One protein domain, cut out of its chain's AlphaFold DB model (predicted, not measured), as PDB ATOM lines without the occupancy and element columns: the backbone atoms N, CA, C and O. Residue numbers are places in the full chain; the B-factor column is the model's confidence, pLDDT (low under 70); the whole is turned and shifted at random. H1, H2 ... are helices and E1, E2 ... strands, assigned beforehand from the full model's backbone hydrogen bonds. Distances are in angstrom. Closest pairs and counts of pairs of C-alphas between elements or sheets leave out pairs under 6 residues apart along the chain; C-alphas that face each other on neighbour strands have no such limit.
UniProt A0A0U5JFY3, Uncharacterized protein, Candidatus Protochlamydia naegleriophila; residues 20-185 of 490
ATOM      1  N   GLN A  20      -4.273  30.529  55.287       93.31
ATOM      2  CA  GLN A  20      -4.037  29.944  53.970       93.31
ATOM      3  C   GLN A  20      -4.990  30.503  52.902       93.31
ATOM      4  O   GLN A  20      -4.583  30.686  51.754       93.31
ATOM      5  N   ASP A  21      -6.249  30.774  53.264       93.38
ATOM      6  CA  ASP A  21      -7.200  31.423  52.354       93.38
ATOM      7  C   ASP A  21      -6.770  32.864  52.061       93.38
ATOM      8  O   ASP A  21      -6.788  33.289  50.908       93.38
ATOM      9  N   PHE A  22      -6.310  33.586  53.089       94.00
ATOM     10  CA  PHE A  22      -5.768  34.930  52.932       94.00
ATOM     11  C   PHE A  22      -4.556  34.959  51.998       94.00
ATOM     12  O   PHE A  22      -4.586  35.682  51.004       94.00
ATOM     13  N   ASP A  23      -3.546  34.123  52.241       92.38
ATOM     14  CA  ASP A  23      -2.347  34.028  51.400       92.38
ATOM     15  C   ASP A  23      -2.682  33.676  49.945       92.38
ATOM     16  O   ASP A  23      -2.121  34.253  49.004       92.38
ATOM     17  N   ASN A  24      -3.628  32.751  49.737       94.69
ATOM     18  CA  ASN A  24      -4.121  32.431  48.401       94.69
ATOM     19  C   ASN A  24      -4.730  33.667  47.733       94.69
ATOM     20  O   ASN A  24      -4.412  33.958  46.582       94.69
ATOM     21  N   ASP A  25      -5.583  34.404  48.433       95.88
ATOM     22  CA  ASP A  25      -6.297  35.544  47.865       95.88
ATOM     23  C   ASP A  25      -5.346  36.697  47.527       95.88
ATOM     24  O   ASP A  25      -5.436  37.268  46.433       95.88
ATOM     25  N   ILE A  26      -4.355  36.958  48.392       94.62
ATOM     26  CA  ILE A  26      -3.227  37.850  48.096       94.62
ATOM     27  C   ILE A  26      -2.517  37.404  46.813       94.62
ATOM     28  O   ILE A  26      -2.247  38.227  45.929       94.62
ATOM     29  N   HIS A  27      -2.212  36.112  46.677       94.06
ATOM     30  CA  HIS A  27      -1.536  35.574  45.500       94.06
ATOM     31  C   HIS A  27      -2.368  35.758  44.222       94.06
ATOM     32  O   HIS A  27      -1.847  36.252  43.220       94.06
ATOM     33  N   GLN A  28      -3.667  35.433  44.253       95.31
ATOM     34  CA  GLN A  28      -4.547  35.559  43.086       95.31
ATOM     35  C   GLN A  28      -4.631  37.006  42.580       95.31
ATOM     36  O   GLN A  28      -4.556  37.233  41.370       95.31
ATOM     37  N   ILE A  29      -4.744  37.981  43.492       95.38
ATOM     38  CA  ILE A  29      -4.813  39.411  43.151       95.38
ATOM     39  C   ILE A  29      -3.445  39.918  42.681       95.38
ATOM     40  O   ILE A  29      -3.318  40.467  41.586       95.38
ATOM     41  N   SER A  30      -2.396  39.719  43.485       92.06
ATOM     42  CA  SER A  30      -1.065  40.291  43.233       92.06
ATOM     43  C   SER A  30      -0.369  39.728  41.997       92.06
ATOM     44  O   SER A  30       0.528  40.381  41.464       92.06
ATOM     45  N   GLN A  31      -0.767  38.542  41.528       92.81
ATOM     46  CA  GLN A  31      -0.249  37.912  40.311       92.81
ATOM     47  C   GLN A  31      -1.222  38.002  39.128       92.81
ATOM     48  O   GLN A  31      -0.991  37.359  38.109       92.81
ATOM     49  N   PHE A  32      -2.315  38.766  39.244       93.00
ATOM     50  CA  PHE A  32      -3.291  38.891  38.162       93.00
ATOM     51  C   PHE A  32      -2.624  39.433  36.883       93.00
ATOM     52  O   PHE A  32      -2.025  40.507  36.959       93.00
ATOM     53  N   PRO A  33      -2.670  38.734  35.735       89.69
ATOM     54  CA  PRO A  33      -1.914  39.126  34.546       89.69
ATOM     55  C   PRO A  33      -2.595  40.256  33.759       89.69
ATOM     56  O   PRO A  33      -3.809  40.439  33.828       89.69
ATOM     57  N   GLU A  34      -1.822  40.974  32.942       83.75
ATOM     58  CA  GLU A  34      -2.343  41.918  31.937       83.75
ATOM     59  C   GLU A  34      -2.798  41.160  30.688       83.75
ATOM     60  O   GLU A  34      -2.210  41.244  29.613       83.75
ATOM     61  N   ASN A  35      -3.831  40.341  30.854       83.25
ATOM     62  CA  ASN A  35      -4.379  39.511  29.796       83.25
ATOM     63  C   ASN A  35      -5.887  39.747  29.712       83.25
ATOM     64  O   ASN A  35      -6.615  39.516  30.677       83.25
ATOM     65  N   SER A  36      -6.373  40.146  28.535       82.12
ATOM     66  CA  SER A  36      -7.797  40.400  28.278       82.12
ATOM     67  C   SER A  36      -8.690  39.170  28.477       82.12
ATOM     68  O   SER A  36      -9.906  39.322  28.597       82.12
ATOM     69  N   ALA A  37      -8.113  37.968  28.560       83.38
ATOM     70  CA  ALA A  37      -8.788  36.711  28.861       83.38
ATOM     71  C   ALA A  37      -8.862  36.393  30.369       83.38
ATOM     72  O   ALA A  37      -9.690  35.573  30.770       83.38
ATOM     73  N   ALA A  38      -8.058  37.050  31.211       88.12
ATOM     74  CA  ALA A  38      -7.948  36.714  32.627       88.12
ATOM     75  C   ALA A  38      -9.203  37.074  33.433       88.12
ATOM     76  O   ALA A  38      -9.870  38.083  33.181       88.12
ATOM     77  N   GLN A  39      -9.545  36.245  34.415       88.69
ATOM     78  CA  GLN A  39     -10.720  36.419  35.269       88.69
ATOM     79  C   GLN A  39     -10.400  36.048  36.708       88.69
ATOM     80  O   GLN A  39      -9.620  35.133  36.954       88.69
ATOM     81  N   ILE A  40     -11.038  36.736  37.652       91.00
ATOM     82  CA  ILE A  40     -10.989  36.417  39.079       91.00
ATOM     83  C   ILE A  40     -12.408  36.397  39.649       91.00
ATOM     84  O   ILE A  40     -13.242  37.220  39.264       91.00
ATOM     85  N   LYS A  41     -12.701  35.432  40.526       90.19
ATOM     86  CA  LYS A  41     -13.973  35.372  41.261       90.19
ATOM     87  C   LYS A  41     -13.831  34.675  42.604       90.19
ATOM     88  O   LYS A  41     -12.849  33.981  42.848       90.19
ATOM     89  N   VAL A  42     -14.869  34.785  43.423       90.31
ATOM     90  CA  VAL A  42     -15.006  34.029  44.673       90.31
ATOM     91  C   VAL A  42     -15.519  32.614  44.387       90.31
ATOM     92  O   VAL A  42     -16.516  32.439  43.687       90.31
ATOM     93  N   ILE A  43     -14.855  31.598  44.937       86.81
ATOM     94  CA  ILE A  43     -15.297  30.199  44.950       86.81
ATOM     95  C   ILE A  43     -15.228  29.693  46.393       86.81
ATOM     96  O   ILE A  43     -14.144  29.495  46.940       86.81
ATOM     97  N   GLY A  44     -16.389  29.465  47.012       86.44
ATOM     98  CA  GLY A  44     -16.456  29.199  48.450       86.44
ATOM     99  C   GLY A  44     -16.043  30.447  49.230       86.44
ATOM    100  O   GLY A  44     -16.662  31.491  49.060       86.44
ATOM    101  N   ASN A  45     -14.976  30.346  50.024       87.81
ATOM    102  CA  ASN A  45     -14.460  31.443  50.855       87.81
ATOM    103  C   ASN A  45     -13.110  31.993  50.373       87.81
ATOM    104  O   ASN A  45     -12.388  32.602  51.155       87.81
ATOM    105  N   ARG A  46     -12.760  31.760  49.107       92.06
ATOM    106  CA  ARG A  46     -11.480  32.172  48.526       92.06
ATOM    107  C   ARG A  46     -11.650  32.703  47.115       92.06
ATOM    108  O   ARG A  46     -12.608  32.360  46.420       92.06
ATOM    109  N   LEU A  47     -10.678  33.472  46.665       92.94
ATOM    110  CA  LEU A  47     -10.523  33.872  45.281       92.94
ATOM    111  C   LEU A  47      -9.915  32.739  44.451       92.94
ATOM    112  O   LEU A  47      -9.060  31.966  44.889       92.94
ATOM    113  N   SER A  48     -10.356  32.662  43.205       91.06
ATOM    114  CA  SER A  48      -9.800  31.793  42.177       91.06
ATOM    115  C   SER A  48      -9.647  32.588  40.889       91.06
ATOM    116  O   SER A  48     -10.534  33.370  40.530       91.06
ATOM    117  N   ARG A  49      -8.515  32.391  40.208       90.56
ATOM    118  CA  ARG A  49      -8.168  33.039  38.942       90.56
ATOM    119  C   ARG A  49      -8.086  32.022  37.806       90.56
ATOM    120  O   ARG A  49      -7.690  30.878  38.021       90.56
ATOM    121  N   THR A  50      -8.411  32.458  36.594       85.94
ATOM    122  CA  THR A  50      -8.066  31.773  35.340       85.94
ATOM    123  C   THR A  50      -7.473  32.768  34.350       85.94
ATOM    124  O   THR A  50      -7.899  33.922  34.314       85.94
ATOM    125  N   ASP A  51      -6.527  32.308  33.532       86.12
ATOM    126  CA  ASP A  51      -5.837  33.123  32.527       86.12
ATOM    127  C   ASP A  51      -6.240  32.727  31.084       86.12
ATOM    128  O   ASP A  51      -5.824  33.370  30.122       86.12
ATOM    129  N   GLU A  52      -7.078  31.689  30.922       76.12
ATOM    130  CA  GLU A  52      -7.346  30.997  29.642       76.12
ATOM    131  C   GLU A  52      -8.650  31.424  28.928       76.12
ATOM    132  O   GLU A  52      -8.993  30.888  27.875       76.12
ATOM    133  N   GLY A  53      -9.378  32.421  29.443       64.81
ATOM    134  CA  GLY A  53     -10.525  33.026  28.750       64.81
ATOM    135  C   GLY A  53     -11.907  32.439  29.058       64.81
ATOM    136  O   GLY A  53     -12.079  31.501  29.827       64.81
ATOM    137  N   LEU A  54     -12.938  33.050  28.458       57.19
ATOM    138  CA  LEU A  54     -14.362  32.870  28.798       57.19
ATOM    139  C   LEU A  54     -14.903  31.440  28.624       57.19
ATOM    140  O   LEU A  54     -15.886  31.091  29.278       57.19
ATOM    141  N   ALA A  55     -14.297  30.621  27.758       58.50
ATOM    142  CA  ALA A  55     -14.820  29.300  27.399       58.50
ATOM    143  C   ALA A  55     -14.840  28.312  28.578       58.50
ATOM    144  O   ALA A  55     -15.707  27.444  28.631       58.50
ATOM    145  N   THR A  56     -13.944  28.472  29.555       54.53
ATOM    146  CA  THR A  56     -13.891  27.620  30.753       54.53
ATOM    147  C   THR A  56     -14.772  28.146  31.899       54.53
ATOM    148  O   THR A  56     -15.012  27.421  32.862       54.53
ATOM    149  N   TRP A  57     -15.261  29.395  31.827       57.81
ATOM    150  CA  TRP A  57     -15.857  30.120  32.966       57.81
ATOM    151  C   TRP A  57     -17.230  30.765  32.703       57.81
ATOM    152  O   TRP A  57     -17.845  31.286  33.638       57.81
ATOM    153  N   SER A  58     -17.769  30.657  31.487       53.19
ATOM    154  CA  SER A  58     -19.121  31.106  31.102       53.19
ATOM    155  C   SER A  58     -20.251  30.516  31.966       53.19
ATOM    156  O   SER A  58     -21.314  31.120  32.087       53.19
ATOM    157  N   TYR A  59     -20.005  29.402  32.664       48.91
ATOM    158  CA  TYR A  59     -20.940  28.806  33.626       48.91
ATOM    159  C   TYR A  59     -21.023  29.561  34.975       48.91
ATOM    160  O   TYR A  59     -21.993  29.418  35.714       48.91
ATOM    161  N   GLY A  60     -20.029  30.390  35.319       49.66
ATOM    162  CA  GLY A  60     -19.967  31.111  36.602       49.66
ATOM    163  C   GLY A  60     -20.939  32.290  36.720       49.66
ATOM    164  O   GLY A  60     -21.482  32.525  37.802       49.66
ATOM    165  N   TYR A  61     -21.216  32.978  35.606       51.28
ATOM    166  CA  TYR A  61     -22.240  34.032  35.543       51.28
ATOM    167  C   TYR A  61     -23.658  33.462  35.719       51.28
ATOM    168  O   TYR A  61     -24.508  34.111  36.320       51.28
ATOM    169  N   LEU A  62     -23.890  32.218  35.283       43.84
ATOM    170  CA  LEU A  62     -25.129  31.467  35.528       43.84
ATOM    171  C   LEU A  62     -25.303  31.042  37.001       43.84
ATOM    172  O   LEU A  62     -26.424  30.796  37.430       43.84
ATOM    173  N   MET A  63     -24.215  30.991  37.779       45.53
ATOM    174  CA  MET A  63     -24.199  30.587  39.195       45.53
ATOM    175  C   MET A  63     -24.119  31.779  40.174       45.53
ATOM    176  O   MET A  63     -23.859  31.583  41.358       45.53
ATOM    177  N   GLY A  64     -24.320  33.020  39.708       46.22
ATOM    178  CA  GLY A  64     -24.440  34.200  40.579       46.22
ATOM    179  C   GLY A  64     -23.129  34.772  41.137       46.22
ATOM    180  O   GLY A  64     -23.166  35.643  42.002       46.22
ATOM    181  N   THR A  65     -21.966  34.336  40.641       57.53
ATOM    182  CA  THR A  65     -20.676  34.948  41.017       57.53
ATOM    183  C   THR A  65     -20.397  36.161  40.131       57.53
ATOM    184  O   THR A  65     -19.934  36.030  39.000       57.53
ATOM    185  N   THR A  66     -20.733  37.349  40.633       75.50
ATOM    186  CA  THR A  66     -20.538  38.629  39.939       75.50
ATOM    187  C   THR A  66     -19.192  39.262  40.302       75.50
ATOM    188  O   THR A  66     -18.579  38.936  41.326       75.50
ATOM    189  N   LEU A  67     -18.726  40.203  39.472       83.12
ATOM    190  CA  LEU A  67     -17.604  41.071  39.841       83.12
ATOM    191  C   LEU A  67     -17.885  41.760  41.185       83.12
ATOM    192  O   LEU A  67     -17.004  41.786  42.032       83.12
ATOM    193  N   ASP A  68     -19.119  42.200  41.422       85.56
ATOM    194  CA  ASP A  68     -19.555  42.820  42.678       85.56
ATOM    195  C   ASP A  68     -19.292  41.903  43.891       85.56
ATOM    196  O   ASP A  68     -18.710  42.333  44.884       85.56
ATOM    197  N   GLY A  69     -19.618  40.605  43.799       88.31
ATOM    198  CA  GLY A  69     -19.307  39.635  44.859       88.31
ATOM    199  C   GLY A  69     -17.801  39.447  45.085       88.31
ATOM    200  O   GLY A  69     -17.350  39.264  46.213       88.31
ATOM    201  N   THR A  70     -17.010  39.562  44.017       91.25
ATOM    202  CA  THR A  70     -15.540  39.522  44.083       91.25
ATOM    203  C   THR A  70     -14.977  40.756  44.772       91.25
ATOM    204  O   THR A  70     -14.110  40.640  45.633       91.25
ATOM    205  N   VAL A  71     -15.508  41.931  44.446       92.44
ATOM    206  CA  VAL A  71     -15.107  43.201  45.053       92.44
ATOM    207  C   VAL A  71     -15.490  43.250  46.528       92.44
ATOM    208  O   VAL A  71     -14.663  43.644  47.349       92.44
ATOM    209  N   ALA A  72     -16.691  42.784  46.886       92.94
ATOM    210  CA  ALA A  72     -17.116  42.667  48.278       92.94
ATOM    211  C   ALA A  72     -16.178  41.751  49.080       92.94
ATOM    212  O   ALA A  72     -15.732  42.128  50.160       92.94
ATOM    213  N   HIS A  73     -15.796  40.592  48.532       93.88
ATOM    214  CA  HIS A  73     -14.839  39.691  49.185       93.88
ATOM    215  C   HIS A  73     -13.457  40.330  49.367       93.88
ATOM    216  O   HIS A  73     -12.887  40.253  50.454       93.88
ATOM    217  N   ILE A  74     -12.938  41.016  48.341       94.38
ATOM    218  CA  ILE A  74     -11.672  41.758  48.448       94.38
ATOM    219  C   ILE A  74     -11.760  42.794  49.574       94.38
ATOM    220  O   ILE A  74     -10.892  42.823  50.443       94.38
ATOM    221  N   ARG A  75     -12.816  43.614  49.596       95.50
ATOM    222  CA  ARG A  75     -13.017  44.654  50.611       95.50
ATOM    223  C   ARG A  75     -13.117  44.067  52.020       95.50
ATOM    224  O   ARG A  75     -12.375  44.474  52.906       95.50
ATOM    225  N   ASP A  76     -14.018  43.110  52.212       92.94
ATOM    226  CA  ASP A  76     -14.457  42.697  53.546       92.94
ATOM    227  C   ASP A  76     -13.548  41.622  54.161       92.94
ATOM    228  O   ASP A  76     -13.424  41.541  55.381       92.94
ATOM    229  N   ARG A  77     -12.902  40.784  53.337       93.06
ATOM    230  CA  ARG A  77     -12.049  39.681  53.813       93.06
ATOM    231  C   ARG A  77     -10.569  39.968  53.643       93.06
ATOM    232  O   ARG A  77      -9.810  39.802  54.594       93.06
ATOM    233  N   VAL A  78     -10.157  40.392  52.450       93.38
ATOM    234  CA  VAL A  78      -8.734  40.597  52.151       93.38
ATOM    235  C   VAL A  78      -8.241  41.886  52.805       93.38
ATOM    236  O   VAL A  78      -7.317  41.849  53.615       93.38
ATOM    237  N   LEU A  79      -8.872  43.028  52.516       93.00
ATOM    238  CA  LEU A  79      -8.385  44.311  53.027       93.00
ATOM    239  C   LEU A  79      -8.586  44.466  54.532       93.00
ATOM    240  O   LEU A  79      -7.680  44.982  55.185       93.00
ATOM    241  N   GLY A  80      -9.714  43.987  55.070       91.00
ATOM    242  CA  GLY A  80      -9.980  43.999  56.510       91.00
ATOM    243  C   GLY A  80      -8.928  43.229  57.313       91.00
ATOM    244  O   GLY A  80      -8.400  43.748  58.292       91.00
ATOM    245  N   ARG A  81      -8.539  42.031  56.854       91.56
ATOM    246  CA  ARG A  81      -7.495  41.233  57.518       91.56
ATOM    247  C   ARG A  81      -6.107  41.856  57.387       91.56
ATOM    248  O   ARG A  81      -5.350  41.840  58.352       91.56
ATOM    249  N   SER A  82      -5.782  42.422  56.221       91.56
ATOM    250  CA  SER A  82      -4.502  43.122  56.028       91.56
ATOM    251  C   SER A  82      -4.368  44.322  56.980       91.56
ATOM    252  O   SER A  82      -3.335  44.494  57.621       91.56
ATOM    253  N   GLU A  83      -5.447  45.097  57.160       92.81
ATOM    254  CA  GLU A  83      -5.488  46.230  58.099       92.81
ATOM    255  C   GLU A  83      -5.320  45.796  59.557       92.81
ATOM    256  O   GLU A  83      -4.549  46.395  60.309       92.81
ATOM    257  N   GLU A  84      -6.053  44.759  59.971       92.19
ATOM    258  CA  GLU A  84      -5.961  44.205  61.322       92.19
ATOM    259  C   GLU A  84      -4.533  43.743  61.624       92.19
ATOM    260  O   GLU A  84      -3.989  44.055  62.690       92.19
ATOM    261  N   LYS A  85      -3.906  43.057  60.660       92.38
ATOM    262  CA  LYS A  85      -2.528  42.589  60.769       92.38
ATOM    263  C   LYS A  85      -1.550  43.757  60.935       92.38
ATOM    264  O   LYS A  85      -0.835  43.790  61.938       92.38
ATOM    265  N   PHE A  86      -1.576  44.746  60.035       92.06
ATOM    266  CA  PHE A  86      -0.671  45.900  60.102       92.06
ATOM    267  C   PHE A  86      -0.822  46.665  61.424       92.06
ATOM    268  O   PHE A  86       0.170  46.971  62.086       92.06
ATOM    269  N   ASN A  87      -2.057  46.957  61.849       92.38
ATOM    270  CA  ASN A  87      -2.305  47.695  63.090       92.38
ATOM    271  C   ASN A  87      -1.842  46.920  64.332       92.38
ATOM    272  O   ASN A  87      -1.309  47.526  65.267       92.38
ATOM    273  N   THR A  88      -2.007  45.594  64.336       92.62
ATOM    274  CA  THR A  88      -1.523  44.723  65.417       92.62
ATOM    275  C   THR A  88       0.002  44.752  65.500       92.62
ATOM    276  O   THR A  88       0.562  45.004  66.571       92.62
ATOM    277  N   ASP A  89       0.680  44.562  64.366       91.00
ATOM    278  CA  ASP A  89       2.141  44.569  64.290       91.00
ATOM    279  C   ASP A  89       2.719  45.954  64.638       91.00
ATOM    280  O   ASP A  89       3.693  46.059  65.391       91.00
ATOM    281  N   TYR A  90       2.070  47.031  64.185       91.62
ATOM    282  CA  TYR A  90       2.456  48.407  64.497       91.62
ATOM    283  C   TYR A  90       2.314  48.714  65.993       91.62
ATOM    284  O   TYR A  90       3.254  49.217  66.615       91.62
ATOM    285  N   GLY A  91       1.173  48.370  66.599       90.75
ATOM    286  CA  GLY A  91       0.935  48.578  68.029       90.75
ATOM    287  C   GLY A  91       1.947  47.832  68.905       90.75
ATOM    288  O   GLY A  91       2.460  48.388  69.882       90.75
ATOM    289  N   ALA A  92       2.318  46.608  68.516       88.50
ATOM    290  CA  ALA A  92       3.355  45.838  69.198       88.50
ATOM    291  C   ALA A  92       4.733  46.527  69.135       88.50
ATOM    292  O   ALA A  92       5.481  46.523  70.119       88.50
ATOM    293  N   ILE A  93       5.076  47.149  68.004       86.62
ATOM    294  CA  ILE A  93       6.329  47.898  67.834       86.62
ATOM    295  C   ILE A  93       6.343  49.161  68.682       86.62
ATOM    296  O   ILE A  93       7.331  49.429  69.372       86.62
ATOM    297  N   GLU A  94       5.257  49.927  68.650       88.06
ATOM    298  CA  GLU A  94       5.141  51.170  69.403       88.06
ATOM    299  C   GLU A  94       5.285  50.914  70.910       88.06
ATOM    300  O   GLU A  94       6.053  51.595  71.599       88.06
ATOM    301  N   GLN A  95       4.629  49.865  71.420       87.81
ATOM    302  CA  GLN A  95       4.760  49.449  72.815       87.81
ATOM    303  C   GLN A  95       6.215  49.099  73.167       87.81
ATOM    304  O   GLN A  95       6.717  49.508  74.219       87.81
ATOM    305  N   LYS A  96       6.926  48.389  72.280       84.44
ATOM    306  CA  LYS A  96       8.342  48.040  72.479       84.44
ATOM    307  C   LYS A  96       9.263  49.254  72.440       84.44
ATOM    308  O   LYS A  96      10.181  49.331  73.256       84.44
ATOM    309  N   LEU A  97       9.023  50.219  71.552       79.00
ATOM    310  CA  LEU A  97       9.807  51.458  71.475       79.00
ATOM    311  C   LEU A  97       9.720  52.299  72.747       79.00
ATOM    312  O   LEU A  97      10.704  52.944  73.122       79.00
ATOM    313  N   ARG A  98       8.557  52.284  73.403       81.69
ATOM    314  CA  ARG A  98       8.324  52.969  74.680       81.69
ATOM    315  C   ARG A  98       8.953  52.240  75.871       81.69
ATOM    316  O   ARG A  98       9.088  52.837  76.935       81.69
ATOM    317  N   SER A  99       9.351  50.977  75.716       82.56
ATOM    318  CA  SER A  99      10.021  50.224  76.779       82.56
ATOM    319  C   SER A  99      11.483  50.664  76.949       82.56
ATOM    320  O   SER A  99      12.179  50.965  75.980       82.56
ATOM    321  N   SER A 100      11.969  50.668  78.191       74.31
ATOM    322  CA  SER A 100      13.360  51.003  78.529       74.31
ATOM    323  C   SER A 100      14.378  49.940  78.087       74.31
ATOM    324  O   SER A 100      15.560  50.242  77.973       74.31
ATOM    325  N   ASN A 101      13.932  48.714  77.783       79.12
ATOM    326  CA  ASN A 101      14.775  47.578  77.386       79.12
ATOM    327  C   ASN A 101      14.856  47.401  75.860       79.12
ATOM    328  O   ASN A 101      14.790  46.286  75.339       79.12
ATOM    329  N   PHE A 102      14.979  48.506  75.128       74.25
ATOM    330  CA  PHE A 102      15.019  48.493  73.671       74.25
ATOM    331  C   PHE A 102      16.247  47.739  73.133       74.25
ATOM    332  O   PHE A 102      17.389  48.100  73.415       74.25
ATOM    333  N   LYS A 103      16.020  46.725  72.289       80.31
ATOM    334  CA  LYS A 103      17.077  46.007  71.563       80.31
ATOM    335  C   LYS A 103      16.937  46.230  70.062       80.31
ATOM    336  O   LYS A 103      15.967  45.783  69.452       80.31
ATOM    337  N   ALA A 104      17.954  46.835  69.448       72.88
ATOM    338  CA  ALA A 104      17.958  47.160  68.019       72.88
ATOM    339  C   ALA A 104      17.691  45.941  67.112       72.88
ATOM    340  O   ALA A 104      16.965  46.044  66.124       72.88
ATOM    341  N   LYS A 105      18.216  44.762  67.477       74.38
ATOM    342  CA  LYS A 105      18.001  43.512  66.730       74.38
ATOM    343  C   LYS A 105      16.538  43.054  66.736       74.38
ATOM    344  O   LYS A 105      16.050  42.605  65.706       74.38
ATOM    345  N   GLU A 106      15.841  43.165  67.866       79.00
ATOM    346  CA  GLU A 106      14.422  42.789  67.965       79.00
ATOM    347  C   GLU A 106      13.548  43.782  67.197       79.00
ATOM    348  O   GLU A 106      12.655  43.384  66.456       79.00
ATOM    349  N   PHE A 107      13.856  45.075  67.303       80.44
ATOM    350  CA  PHE A 107      13.148  46.114  66.565       80.44
ATOM    351  C   PHE A 107      13.253  45.939  65.042       80.44
ATOM    352  O   PHE A 107      12.249  46.064  64.346       80.44
ATOM    353  N   ARG A 108      14.429  45.544  64.529       76.38
ATOM    354  CA  ARG A 108      14.616  45.191  63.112       76.38
ATOM    355  C   ARG A 108      13.655  44.094  62.652       76.38
ATOM    356  O   ARG A 108      13.098  44.205  61.566       76.38
ATOM    357  N   VAL A 109      13.481  43.033  63.446       78.56
ATOM    358  CA  VAL A 109      12.576  41.925  63.090       78.56
ATOM    359  C   VAL A 109      11.161  42.452  62.898       78.56
ATOM    360  O   VAL A 109      10.518  42.122  61.908       78.56
ATOM    361  N   HIS A 110      10.702  43.326  63.788       82.94
ATOM    362  CA  HIS A 110       9.360  43.876  63.684       82.94
ATOM    363  C   HIS A 110       9.197  44.906  62.561       82.94
ATOM    364  O   HIS A 110       8.197  44.863  61.851       82.94
ATOM    365  N   LEU A 111      10.189  45.772  62.324       79.56
ATOM    366  CA  LEU A 111      10.170  46.642  61.146       79.56
ATOM    367  C   LEU A 111      10.107  45.838  59.848       79.56
ATOM    368  O   LEU A 111       9.416  46.247  58.921       79.56
ATOM    369  N   LYS A 112      10.781  44.683  59.785       79.88
ATOM    370  CA  LYS A 112      10.706  43.803  58.617       79.88
ATOM    371  C   LYS A 112       9.307  43.210  58.421       79.88
ATOM    372  O   LYS A 112       8.906  42.986  57.284       79.88
ATOM    373  N   ILE A 113       8.566  42.966  59.501       86.62
ATOM    374  CA  ILE A 113       7.171  42.514  59.424       86.62
ATOM    375  C   ILE A 113       6.300  43.618  58.810       86.62
ATOM    376  O   ILE A 113       5.659  43.359  57.796       86.62
ATOM    377  N   LEU A 114       6.372  44.854  59.322       86.75
ATOM    378  CA  LEU A 114       5.635  45.989  58.739       86.75
ATOM    379  C   LEU A 114       6.033  46.277  57.290       86.75
ATOM    380  O   LEU A 114       5.190  46.620  56.467       86.75
ATOM    381  N   GLU A 115       7.322  46.143  56.972       83.56
ATOM    382  CA  GLU A 115       7.812  46.252  55.602       83.56
ATOM    383  C   GLU A 115       7.120  45.242  54.687       83.56
ATOM    384  O   GLU A 115       6.652  45.604  53.609       83.56
ATOM    385  N   ASN A 116       7.061  43.976  55.106       85.50
ATOM    386  CA  ASN A 116       6.431  42.929  54.316       85.50
ATOM    387  C   ASN A 116       4.930  43.197  54.129       85.50
ATOM    388  O   ASN A 116       4.432  42.995  53.022       85.50
ATOM    389  N   ASP A 117       4.249  43.708  55.157       88.38
ATOM    390  CA  ASP A 117       2.827  44.069  55.097       88.38
ATOM    391  C   ASP A 117       2.574  45.210  54.105       88.38
ATOM    392  O   ASP A 117       1.735  45.088  53.212       88.38
ATOM    393  N   LEU A 118       3.379  46.276  54.161       85.44
ATOM    394  CA  LEU A 118       3.305  47.386  53.205       85.44
ATOM    395  C   LEU A 118       3.596  46.934  51.770       85.44
ATOM    396  O   LEU A 118       2.894  47.320  50.835       85.44
ATOM    397  N   ILE A 119       4.624  46.102  51.570       83.12
ATOM    398  CA  ILE A 119       4.943  45.540  50.249       83.12
ATOM    399  C   ILE A 119       3.781  44.685  49.735       83.12
ATOM    400  O   ILE A 119       3.485  44.711  48.538       83.12
ATOM    401  N   GLN A 120       3.129  43.917  50.608       90.94
ATOM    402  CA  GLN A 120       1.967  43.114  50.253       90.94
ATOM    403  C   GLN A 120       0.789  43.992  49.816       90.94
ATOM    404  O   GLN A 120       0.213  43.738  48.757       90.94
ATOM    405  N   ASP A 121       0.478  45.054  50.555       91.00
ATOM    406  CA  ASP A 121      -0.602  45.980  50.206       91.00
ATOM    407  C   ASP A 121      -0.327  46.761  48.914       91.00
ATOM    408  O   ASP A 121      -1.220  46.944  48.082       91.00
ATOM    409  N   LEU A 122       0.925  47.154  48.674       84.50
ATOM    410  CA  LEU A 122       1.336  47.757  47.403       84.50
ATOM    411  C   LEU A 122       1.153  46.782  46.229       84.50
ATOM    412  O   LEU A 122       0.648  47.169  45.173       84.50
ATOM    413  N   LYS A 123       1.496  45.501  46.418       87.75
ATOM    414  CA  LYS A 123       1.257  44.445  45.419       87.75
ATOM    415  C   LYS A 123      -0.232  44.187  45.185       87.75
ATOM    416  O   LYS A 123      -0.616  43.920  44.045       87.75
ATOM    417  N   LEU A 124      -1.063  44.262  46.228       92.75
ATOM    418  CA  LEU A 124      -2.518  44.192  46.093       92.75
ATOM    419  C   LEU A 124      -3.039  45.338  45.232       92.75
ATOM    420  O   LEU A 124      -3.776  45.091  44.282       92.75
ATOM    421  N   LEU A 125      -2.612  46.568  45.515       92.50
ATOM    422  CA  LEU A 125      -3.022  47.745  44.755       92.50
ATOM    423  C   LEU A 125      -2.602  47.643  43.277       92.50
ATOM    424  O   LEU A 125      -3.406  47.927  42.387       92.50
ATOM    425  N   GLU A 126      -1.385  47.162  42.997       89.12
ATOM    426  CA  GLU A 126      -0.917  46.886  41.630       89.12
ATOM    427  C   GLU A 126      -1.770  45.805  40.938       89.12
ATOM    428  O   GLU A 126      -2.212  45.987  39.802       89.12
ATOM    429  N   GLY A 127      -2.065  44.703  41.634       92.75
ATOM    430  CA  GLY A 127      -2.939  43.641  41.137       92.75
ATOM    431  C   GLY A 127      -4.355  44.125  40.828       92.75
ATOM    432  O   GLY A 127      -4.888  43.861  39.751       92.75
ATOM    433  N   MET A 128      -4.943  44.914  41.728       94.94
ATOM    434  CA  MET A 128      -6.261  45.519  41.540       94.94
ATOM    435  C   MET A 128      -6.281  46.503  40.367       94.94
ATOM    436  O   MET A 128      -7.271  46.543  39.642       94.94
ATOM    437  N   ASN A 129      -5.203  47.258  40.126       91.12
ATOM    438  CA  ASN A 129      -5.073  48.088  38.925       91.12
ATOM    439  C   ASN A 129      -5.144  47.250  37.641       91.12
ATOM    440  O   ASN A 129      -5.882  47.617  36.725       91.12
ATOM    441  N   ARG A 130      -4.454  46.105  37.592       93.19
ATOM    442  CA  ARG A 130      -4.502  45.194  36.434       93.19
ATOM    443  C   ARG A 130      -5.873  44.549  36.249       93.19
ATOM    444  O   ARG A 130      -6.339  44.444  35.114       93.19
ATOM    445  N   ILE A 131      -6.555  44.195  37.343       92.00
ATOM    446  CA  ILE A 131      -7.953  43.737  37.304       92.00
ATOM    447  C   ILE A 131      -8.842  44.842  36.723       92.00
ATOM    448  O   ILE A 131      -9.550  44.601  35.749       92.00
ATOM    449  N   THR A 132      -8.777  46.068  37.256       91.38
ATOM    450  CA  THR A 132      -9.552  47.205  36.740       91.38
ATOM    451  C   THR A 132      -9.312  47.403  35.246       91.38
ATOM    452  O   THR A 132     -10.279  47.455  34.496       91.38
ATOM    453  N   HIS A 133      -8.048  47.466  34.813       89.81
ATOM    454  CA  HIS A 133      -7.692  47.676  33.412       89.81
ATOM    455  C   HIS A 133      -8.264  46.572  32.513       89.81
ATOM    456  O   HIS A 133      -8.983  46.858  31.561       89.81
ATOM    457  N   THR A 134      -8.038  45.308  32.877       88.31
ATOM    458  CA  THR A 134      -8.530  44.140  32.128       88.31
ATOM    459  C   THR A 134     -10.050  44.166  31.966       88.31
ATOM    460  O   THR A 134     -10.571  43.940  30.872       88.31
ATOM    461  N   TYR A 135     -10.778  44.461  33.045       86.88
ATOM    462  CA  TYR A 135     -12.238  44.490  33.027       86.88
ATOM    463  C   TYR A 135     -12.773  45.740  32.309       86.88
ATOM    464  O   TYR A 135     -13.740  45.627  31.563       86.88
ATOM    465  N   GLN A 136     -12.136  46.905  32.444       86.69
ATOM    466  CA  GLN A 136     -12.501  48.113  31.693       86.69
ATOM    467  C   GLN A 136     -12.317  47.926  30.188       86.69
ATOM    468  O   GLN A 136     -13.223  48.251  29.428       86.69
ATOM    469  N   SER A 137     -11.194  47.353  29.751       84.19
ATOM    470  CA  SER A 137     -10.964  47.040  28.336       84.19
ATOM    471  C   SER A 137     -12.000  46.053  27.797       84.19
ATOM    472  O   SER A 137     -12.440  46.185  26.658       84.19
ATOM    473  N   ARG A 138     -12.428  45.084  28.618       81.94
ATOM    474  CA  ARG A 138     -13.450  44.097  28.243       81.94
ATOM    475  C   ARG A 138     -14.859  44.694  28.166       81.94
ATOM    476  O   ARG A 138     -15.620  44.320  27.281       81.94
ATOM    477  N   TYR A 139     -15.207  45.599  29.078       79.75
ATOM    478  CA  TYR A 139     -16.557  46.156  29.233       79.75
ATOM    479  C   TYR A 139     -16.656  47.630  28.819       79.75
ATOM    480  O   TYR A 139     -17.537  48.341  29.293       79.75
ATOM    481  N   ALA A 140     -15.777  48.091  27.924       73.19
ATOM    482  CA  ALA A 140     -15.574  49.503  27.584       73.19
ATOM    483  C   ALA A 140     -16.843  50.290  27.187       73.19
ATOM    484  O   ALA A 140     -16.833  51.517  27.212       73.19
ATOM    485  N   GLN A 141     -17.935  49.608  26.822       67.56
ATOM    486  CA  GLN A 141     -19.196  50.217  26.385       67.56
ATOM    487  C   GLN A 141     -20.280  50.309  27.474       67.56
ATOM    488  O   GLN A 141     -21.346  50.863  27.217       67.56
ATOM    489  N   THR A 142     -20.045  49.790  28.682       68.44
ATOM    490  CA  THR A 142     -21.053  49.751  29.753       68.44
ATOM    491  C   THR A 142     -20.456  50.194  31.084       68.44
ATOM    492  O   THR A 142     -19.460  49.621  31.524       68.44
ATOM    493  N   SER A 143     -21.086  51.164  31.763       75.00
ATOM    494  CA  SER A 143     -20.820  51.380  33.194       75.00
ATOM    495  C   SER A 143     -21.148  50.076  33.928       75.00
ATOM    496  O   SER A 143     -22.235  49.515  33.780       75.00
ATOM    497  N   HIS A 144     -20.161  49.550  34.651       83.50
ATOM    498  CA  HIS A 144     -20.283  48.313  35.406       83.50
ATOM    499  C   HIS A 144     -20.059  48.635  36.879       83.50
ATOM    500  O   HIS A 144     -18.944  48.970  37.278       83.50
ATOM    501  N   LYS A 145     -21.099  48.455  37.697       86.25
ATOM    502  CA  LYS A 145     -21.094  48.745  39.137       86.25
ATOM    503  C   LYS A 145     -19.880  48.155  39.870       86.25
ATOM    504  O   LYS A 145     -19.164  48.885  40.539       86.25
ATOM    505  N   GLY A 146     -19.560  46.875  39.659       86.81
ATOM    506  CA  GLY A 146     -18.356  46.271  40.242       86.81
ATOM    507  C   GLY A 146     -17.022  46.929  39.852       86.81
ATOM    508  O   GLY A 146     -16.085  46.890  40.637       86.81
ATOM    509  N   ILE A 147     -16.896  47.568  38.680       88.88
ATOM    510  CA  ILE A 147     -15.677  48.324  38.331       88.88
ATOM    511  C   ILE A 147     -15.608  49.622  39.145       88.88
ATOM    512  O   ILE A 147     -14.531  49.992  39.610       88.88
ATOM    513  N   GLU A 148     -16.741  50.302  39.326       89.81
ATOM    514  CA  GLU A 148     -16.844  51.509  40.157       89.81
ATOM    515  C   GLU A 148     -16.524  51.182  41.622       89.81
ATOM    516  O   GLU A 148     -15.623  51.789  42.198       89.81
ATOM    517  N   GLU A 149     -17.140  50.134  42.178       92.44
ATOM    518  CA  GLU A 149     -16.845  49.663  43.536       92.44
ATOM    519  C   GLU A 149     -15.377  49.236  43.686       92.44
ATOM    520  O   GLU A 149     -14.740  49.552  44.690       92.44
ATOM    521  N   LEU A 150     -14.793  48.563  42.685       92.19
ATOM    522  CA  LEU A 150     -13.374  48.202  42.716       92.19
ATOM    523  C   LEU A 150     -12.479  49.447  42.755       92.19
ATOM    524  O   LEU A 150     -11.470  49.450  43.459       92.19
ATOM    525  N   ASN A 151     -12.833  50.508  42.027       91.94
ATOM    526  CA  ASN A 151     -12.102  51.772  42.068       91.94
ATOM    527  C   ASN A 151     -12.194  52.451  43.440       91.94
ATOM    528  O   ASN A 151     -11.178  52.957  43.920       91.94
ATOM    529  N   ASP A 152     -13.349  52.400  44.103       93.25
ATOM    530  CA  ASP A 152     -13.499  52.906  45.470       93.25
ATOM    531  C   ASP A 152     -12.653  52.106  46.467       93.25
ATOM    532  O   ASP A 152     -11.920  52.682  47.275       93.25
ATOM    533  N   VAL A 153     -12.676  50.773  46.369       93.88
ATOM    534  CA  VAL A 153     -11.846  49.890  47.204       93.88
ATOM    535  C   VAL A 153     -10.356  50.186  46.992       93.88
ATOM    536  O   VAL A 153      -9.611  50.306  47.966       93.88
ATOM    537  N   LYS A 154      -9.917  50.391  45.743       94.38
ATOM    538  CA  LYS A 154      -8.535  50.795  45.425       94.38
ATOM    539  C   LYS A 154      -8.172  52.137  46.042       94.38
ATOM    540  O   LYS A 154      -7.087  52.265  46.597       94.38
ATOM    541  N   LYS A 155      -9.055  53.132  45.941       91.94
ATOM    542  CA  LYS A 155      -8.836  54.465  46.513       91.94
ATOM    543  C   LYS A 155      -8.692  54.397  48.035       91.94
ATOM    544  O   LYS A 155      -7.816  55.052  48.594       91.94
ATOM    545  N   ASN A 156      -9.506  53.579  48.696       91.88
ATOM    546  CA  ASN A 156      -9.421  53.380  50.141       91.88
ATOM    547  C   ASN A 156      -8.112  52.690  50.544       91.88
ATOM    548  O   ASN A 156      -7.430  53.186  51.439       91.88
ATOM    549  N   LEU A 157      -7.716  51.618  49.845       92.19
ATOM    550  CA  LEU A 157      -6.421  50.962  50.063       92.19
ATOM    551  C   LEU A 157      -5.256  51.932  49.830       92.19
ATOM    552  O   LEU A 157      -4.340  52.007  50.640       92.19
ATOM    553  N   ALA A 158      -5.315  52.713  48.754       86.69
ATOM    554  CA  ALA A 158      -4.320  53.720  48.421       86.69
ATOM    555  C   ALA A 158      -4.140  54.742  49.558       86.69
ATOM    556  O   ALA A 158      -3.020  54.948  50.021       86.69
ATOM    557  N   ASN A 159      -5.234  55.324  50.060       87.19
ATOM    558  CA  ASN A 159      -5.197  56.258  51.189       87.19
ATOM    559  C   ASN A 159      -4.658  55.601  52.471       87.19
ATOM    560  O   ASN A 159      -3.890  56.224  53.204       87.19
ATOM    561  N   ARG A 160      -5.038  54.343  52.736       91.62
ATOM    562  CA  ARG A 160      -4.548  53.582  53.892       91.62
ATOM    563  C   ARG A 160      -3.035  53.391  53.822       91.62
ATOM    564  O   ARG A 160      -2.341  53.814  54.742       91.62
ATOM    565  N   VAL A 161      -2.527  52.869  52.704       85.50
ATOM    566  CA  VAL A 161      -1.091  52.640  52.474       85.50
ATOM    567  C   VAL A 161      -0.287  53.934  52.622       85.50
ATOM    568  O   VAL A 161       0.806  53.911  53.175       85.50
ATOM    569  N   GLN A 162      -0.813  55.088  52.195       81.62
ATOM    570  CA  GLN A 162      -0.159  56.388  52.420       81.62
ATOM    571  C   GLN A 162      -0.022  56.741  53.912       81.62
ATOM    572  O   GLN A 162       1.028  57.223  54.353       81.62
ATOM    573  N   GLY A 163      -1.069  56.481  54.699       84.88
ATOM    574  CA  GLY A 163      -1.051  56.672  56.149       84.88
ATOM    575  C   GLY A 163      -0.111  55.693  56.858       84.88
ATOM    576  O   GLY A 163       0.685  56.095  57.706       84.88
ATOM    577  N   GLU A 164      -0.162  54.416  56.487       88.75
ATOM    578  CA  GLU A 164       0.697  53.353  57.026       88.75
ATOM    579  C   GLU A 164       2.171  53.569  56.666       88.75
ATOM    580  O   GLU A 164       3.046  53.390  57.514       88.75
ATOM    581  N   MET A 165       2.448  54.053  55.453       81.69
ATOM    582  CA  MET A 165       3.787  54.456  55.035       81.69
ATOM    583  C   MET A 165       4.309  55.584  55.922       81.69
ATOM    584  O   MET A 165       5.400  55.469  56.467       81.69
ATOM    585  N   SER A 166       3.521  56.640  56.150       81.94
ATOM    586  CA  SER A 166       3.913  57.743  57.044       81.94
ATOM    587  C   SER A 166       4.278  57.251  58.451       81.94
ATOM    588  O   SER A 166       5.320  57.629  58.983       81.94
ATOM    589  N   LYS A 167       3.471  56.342  59.017       86.88
ATOM    590  CA  LYS A 167       3.743  55.701  60.313       86.88
ATOM    591  C   LYS A 167       5.037  54.880  60.300       86.88
ATOM    592  O   LYS A 167       5.848  54.978  61.216       86.88
ATOM    593  N   TYR A 168       5.256  54.077  59.259       85.19
ATOM    594  CA  TYR A 168       6.492  53.310  59.097       85.19
ATOM    595  C   TYR A 168       7.719  54.231  59.007       85.19
ATOM    596  O   TYR A 168       8.733  53.975  59.655       85.19
ATOM    597  N   LEU A 169       7.619  55.334  58.260       78.62
ATOM    598  CA  LEU A 169       8.689  56.324  58.133       78.62
ATOM    599  C   LEU A 169       9.030  56.997  59.463       78.62
ATOM    600  O   LEU A 169      10.210  57.169  59.767       78.62
ATOM    601  N   GLU A 170       8.024  57.321  60.273       85.56
ATOM    602  CA  GLU A 170       8.223  57.840  61.627       85.56
ATOM    603  C   GLU A 170       9.000  56.843  62.502       85.56
ATOM    604  O   GLU A 170       9.968  57.219  63.165       85.56
ATOM    605  N   LEU A 171       8.652  55.551  62.451       83.50
ATOM    606  CA  LEU A 171       9.372  54.505  63.189       83.50
ATOM    607  C   LEU A 171      10.832  54.365  62.741       83.50
ATOM    608  O   LEU A 171      11.723  54.209  63.582       83.50
ATOM    609  N   VAL A 172      11.086  54.425  61.429       77.81
ATOM    610  CA  VAL A 172      12.446  54.418  60.872       77.81
ATOM    611  C   VAL A 172      13.227  55.635  61.366       77.81
ATOM    612  O   VAL A 172      14.376  55.495  61.773       77.81
ATOM    613  N   GLU A 173      12.612  56.815  61.405       79.44
ATOM    614  CA  GLU A 173      13.258  58.041  61.878       79.44
ATOM    615  C   GLU A 173      13.569  58.001  63.382       79.44
ATOM    616  O   GLU A 173      14.673  58.346  63.807       79.44
ATOM    617  N   VAL A 174      12.653  57.490  64.209       82.38
ATOM    618  CA  VAL A 174      12.914  57.245  65.639       82.38
ATOM    619  C   VAL A 174      14.092  56.287  65.818       82.38
ATOM    620  O   VAL A 174      14.949  56.502  66.681       82.38
ATOM    621  N   PHE A 175      14.167  55.243  64.995       78.31
ATOM    622  CA  PHE A 175      15.275  54.297  65.021       78.31
ATOM    623  C   PHE A 175      16.607  54.937  64.624       78.31
ATOM    624  O   PHE A 175      17.593  54.759  65.345       78.31
ATOM    625  N   LYS A 176      16.623  55.718  63.535       73.19
ATOM    626  CA  LYS A 176      17.793  56.488  63.091       73.19
ATOM    627  C   LYS A 176      18.305  57.389  64.206       73.19
ATOM    628  O   LYS A 176      19.478  57.321  64.558       73.19
ATOM    629  N   ASN A 177      17.420  58.164  64.829       76.25
ATOM    630  CA  ASN A 177      17.791  59.093  65.894       76.25
ATOM    631  C   ASN A 177      18.358  58.384  67.132       76.25
ATOM    632  O   ASN A 177      19.315  58.869  67.734       76.25
ATOM    633  N   ARG A 178      17.832  57.204  67.487       73.62
ATOM    634  CA  ARG A 178      18.376  56.397  68.593       73.62
ATOM    635  C   ARG A 178      19.730  55.763  68.274       73.62
ATOM    636  O   ARG A 178      20.545  55.649  69.180       73.62
ATOM    637  N   GLN A 179      19.977  55.348  67.029       66.38
ATOM    638  CA  GLN A 179      21.298  54.855  66.612       66.38
ATOM    639  C   GLN A 179      22.320  55.993  66.554       66.38
ATOM    640  O   GLN A 179      23.404  55.867  67.113       66.38
ATOM    641  N   ASN A 180      21.943  57.142  65.989       58.56
ATOM    642  CA  ASN A 180      22.817  58.307  65.905       58.56
ATOM    643  C   ASN A 180      23.205  58.834  67.294       58.56
ATOM    644  O   ASN A 180      24.339  59.244  67.480       58.56
ATOM    645  N   GLN A 181      22.341  58.764  68.314       52.84
ATOM    646  CA  GLN A 181      22.733  59.120  69.691       52.84
ATOM    647  C   GLN A 181      23.858  58.244  70.273       52.84
ATOM    648  O   GLN A 181      24.538  58.678  71.200       52.84
ATOM    649  N   VAL A 182      24.075  57.042  69.734       46.03
ATOM    650  CA  VAL A 182      25.190  56.162  70.117       46.03
ATOM    651  C   VAL A 182      26.475  56.517  69.348       46.03
ATOM    652  O   VAL A 182      27.561  56.296  69.876       46.03
ATOM    653  N   ASP A 183      26.364  57.131  68.163       40.97
ATOM    654  CA  ASP A 183      27.481  57.405  67.234       40.97
ATOM    655  C   ASP A 183      27.902  58.900  67.176       40.97
ATOM    656  O   ASP A 183      29.011  59.261  66.793       40.97
ATOM    657  N   LEU A 184      27.048  59.819  67.641       33.56
ATOM    658  CA  LEU A 184      27.226  61.281  67.563       33.56
ATOM    659  C   LEU A 184      28.287  61.869  68.508       33.56
ATOM    660  O   LEU A 184      28.409  63.091  68.600       33.56
ATOM    661  N   THR A 185      29.096  61.057  69.191       36.09
ATOM    662  CA  THR A 185      30.226  61.606  69.965       36.09
ATOM    663  C   THR A 185      31.367  62.131  69.083       36.09
ATOM    664  O   THR A 185      32.269  62.766  69.627       36.09
TER     665      THR A 185
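AT A GLANCE: This is residues 20 to 185 of the 490 residues of an uncharacterized protein of Candidatus Protochlamydia naegleriophila (UniProt A0A0U5JFY3). Three long helices, H3, H4 and H5, form an up-and-down bundle that makes a long rod, with the short helix H1 and the small hairpin of strands E1 and E2 packed on one side of it. H1 runs across H3 and H4, the short helix H2 lies out at one end of the rod, and at the other end the last turn of H5 sticks out with residues 180 to 185. The printed part has 166 residues, with named elements in the order H1, E1, E2, H2, H3, H4, H5; the two strands are antiparallel and the class is mostly helix. The whole is loose, with a radius of gyration of the C-alphas of 19.8 A and spans of 69 by 29 by 23 A.

HOW THE PARTS SIT: H1, residues 20 to 30, is followed by the hairpin of E1, residues 39 to 43, and E2, residues 46 to 50, whose directions differ by 148 degrees. N 39 and O 50 are 2.8 A apart and N 48 and O 41 are 2.8 A apart, both within hydrogen-bond range. The closest C-alphas of H1 and E2 are those of Asp 25 and Leu 47, 5.2 A apart. H2, residues 58 to 62, touches no helix. H3, residues 67 to 98, touches H1 with residues 77 to 81 alone, closest at the C-alphas of Phe 22 and Val 78, 6.4 A; they are only just about perpendicular, at 71 degrees. The closest C-alphas of E1 and H3 are those of Lys 41 and Thr 70, 5.3 A apart. H4, residues 104 to 138, touches H1 with residues 120 to 131 alone, at a steep tilt of 56 degrees, closest at the C-alphas of Ser 30 and Gly 127, 4.4 A. H3 and H4 form a helical hairpin at a shallow tilt of 17 degrees, opposite ways; H3 touches H4 with residues 82 to 97 alone, closest at the C-alphas of Phe 86 and Asp 117, 6.4 A. H5, residues 145 to 183, forms a helical hairpin with H4 at a shallow tilt of 22 degrees, closest at the C-alphas of Leu 125 and Lys 154, 6.3 A. H5 touches H3 with residues 145 to 157 alone, the same way at 14 degrees, a shallow tilt. H1 and H5 are apart. Every O i to N i+4 pair is within hydrogen-bond range in H1 and H4, against 26 of 28 in H3, 34 of 35 in H5 and 0 of 1 in H2, where 1 of 2 O i to N i+3 pairs is.

IN THESE COORDINATES: H1 begins at C-alpha 20, (-4.037, 29.944, 53.970). H3 spans 45.0 A from first to last C-alpha, H4 50.8 A and H5 56.8 A. H5 ends at C-alpha 183, (27.481, 57.405, 67.234).

THE WHOLE: The two C-alphas farthest apart are those of Leu 62 and Thr 185, 71.8 A. The printed part has no cut, and no link is long. The pLDDT is under 70 in residues 53 to 65, 141 to 142 and 179 to 185.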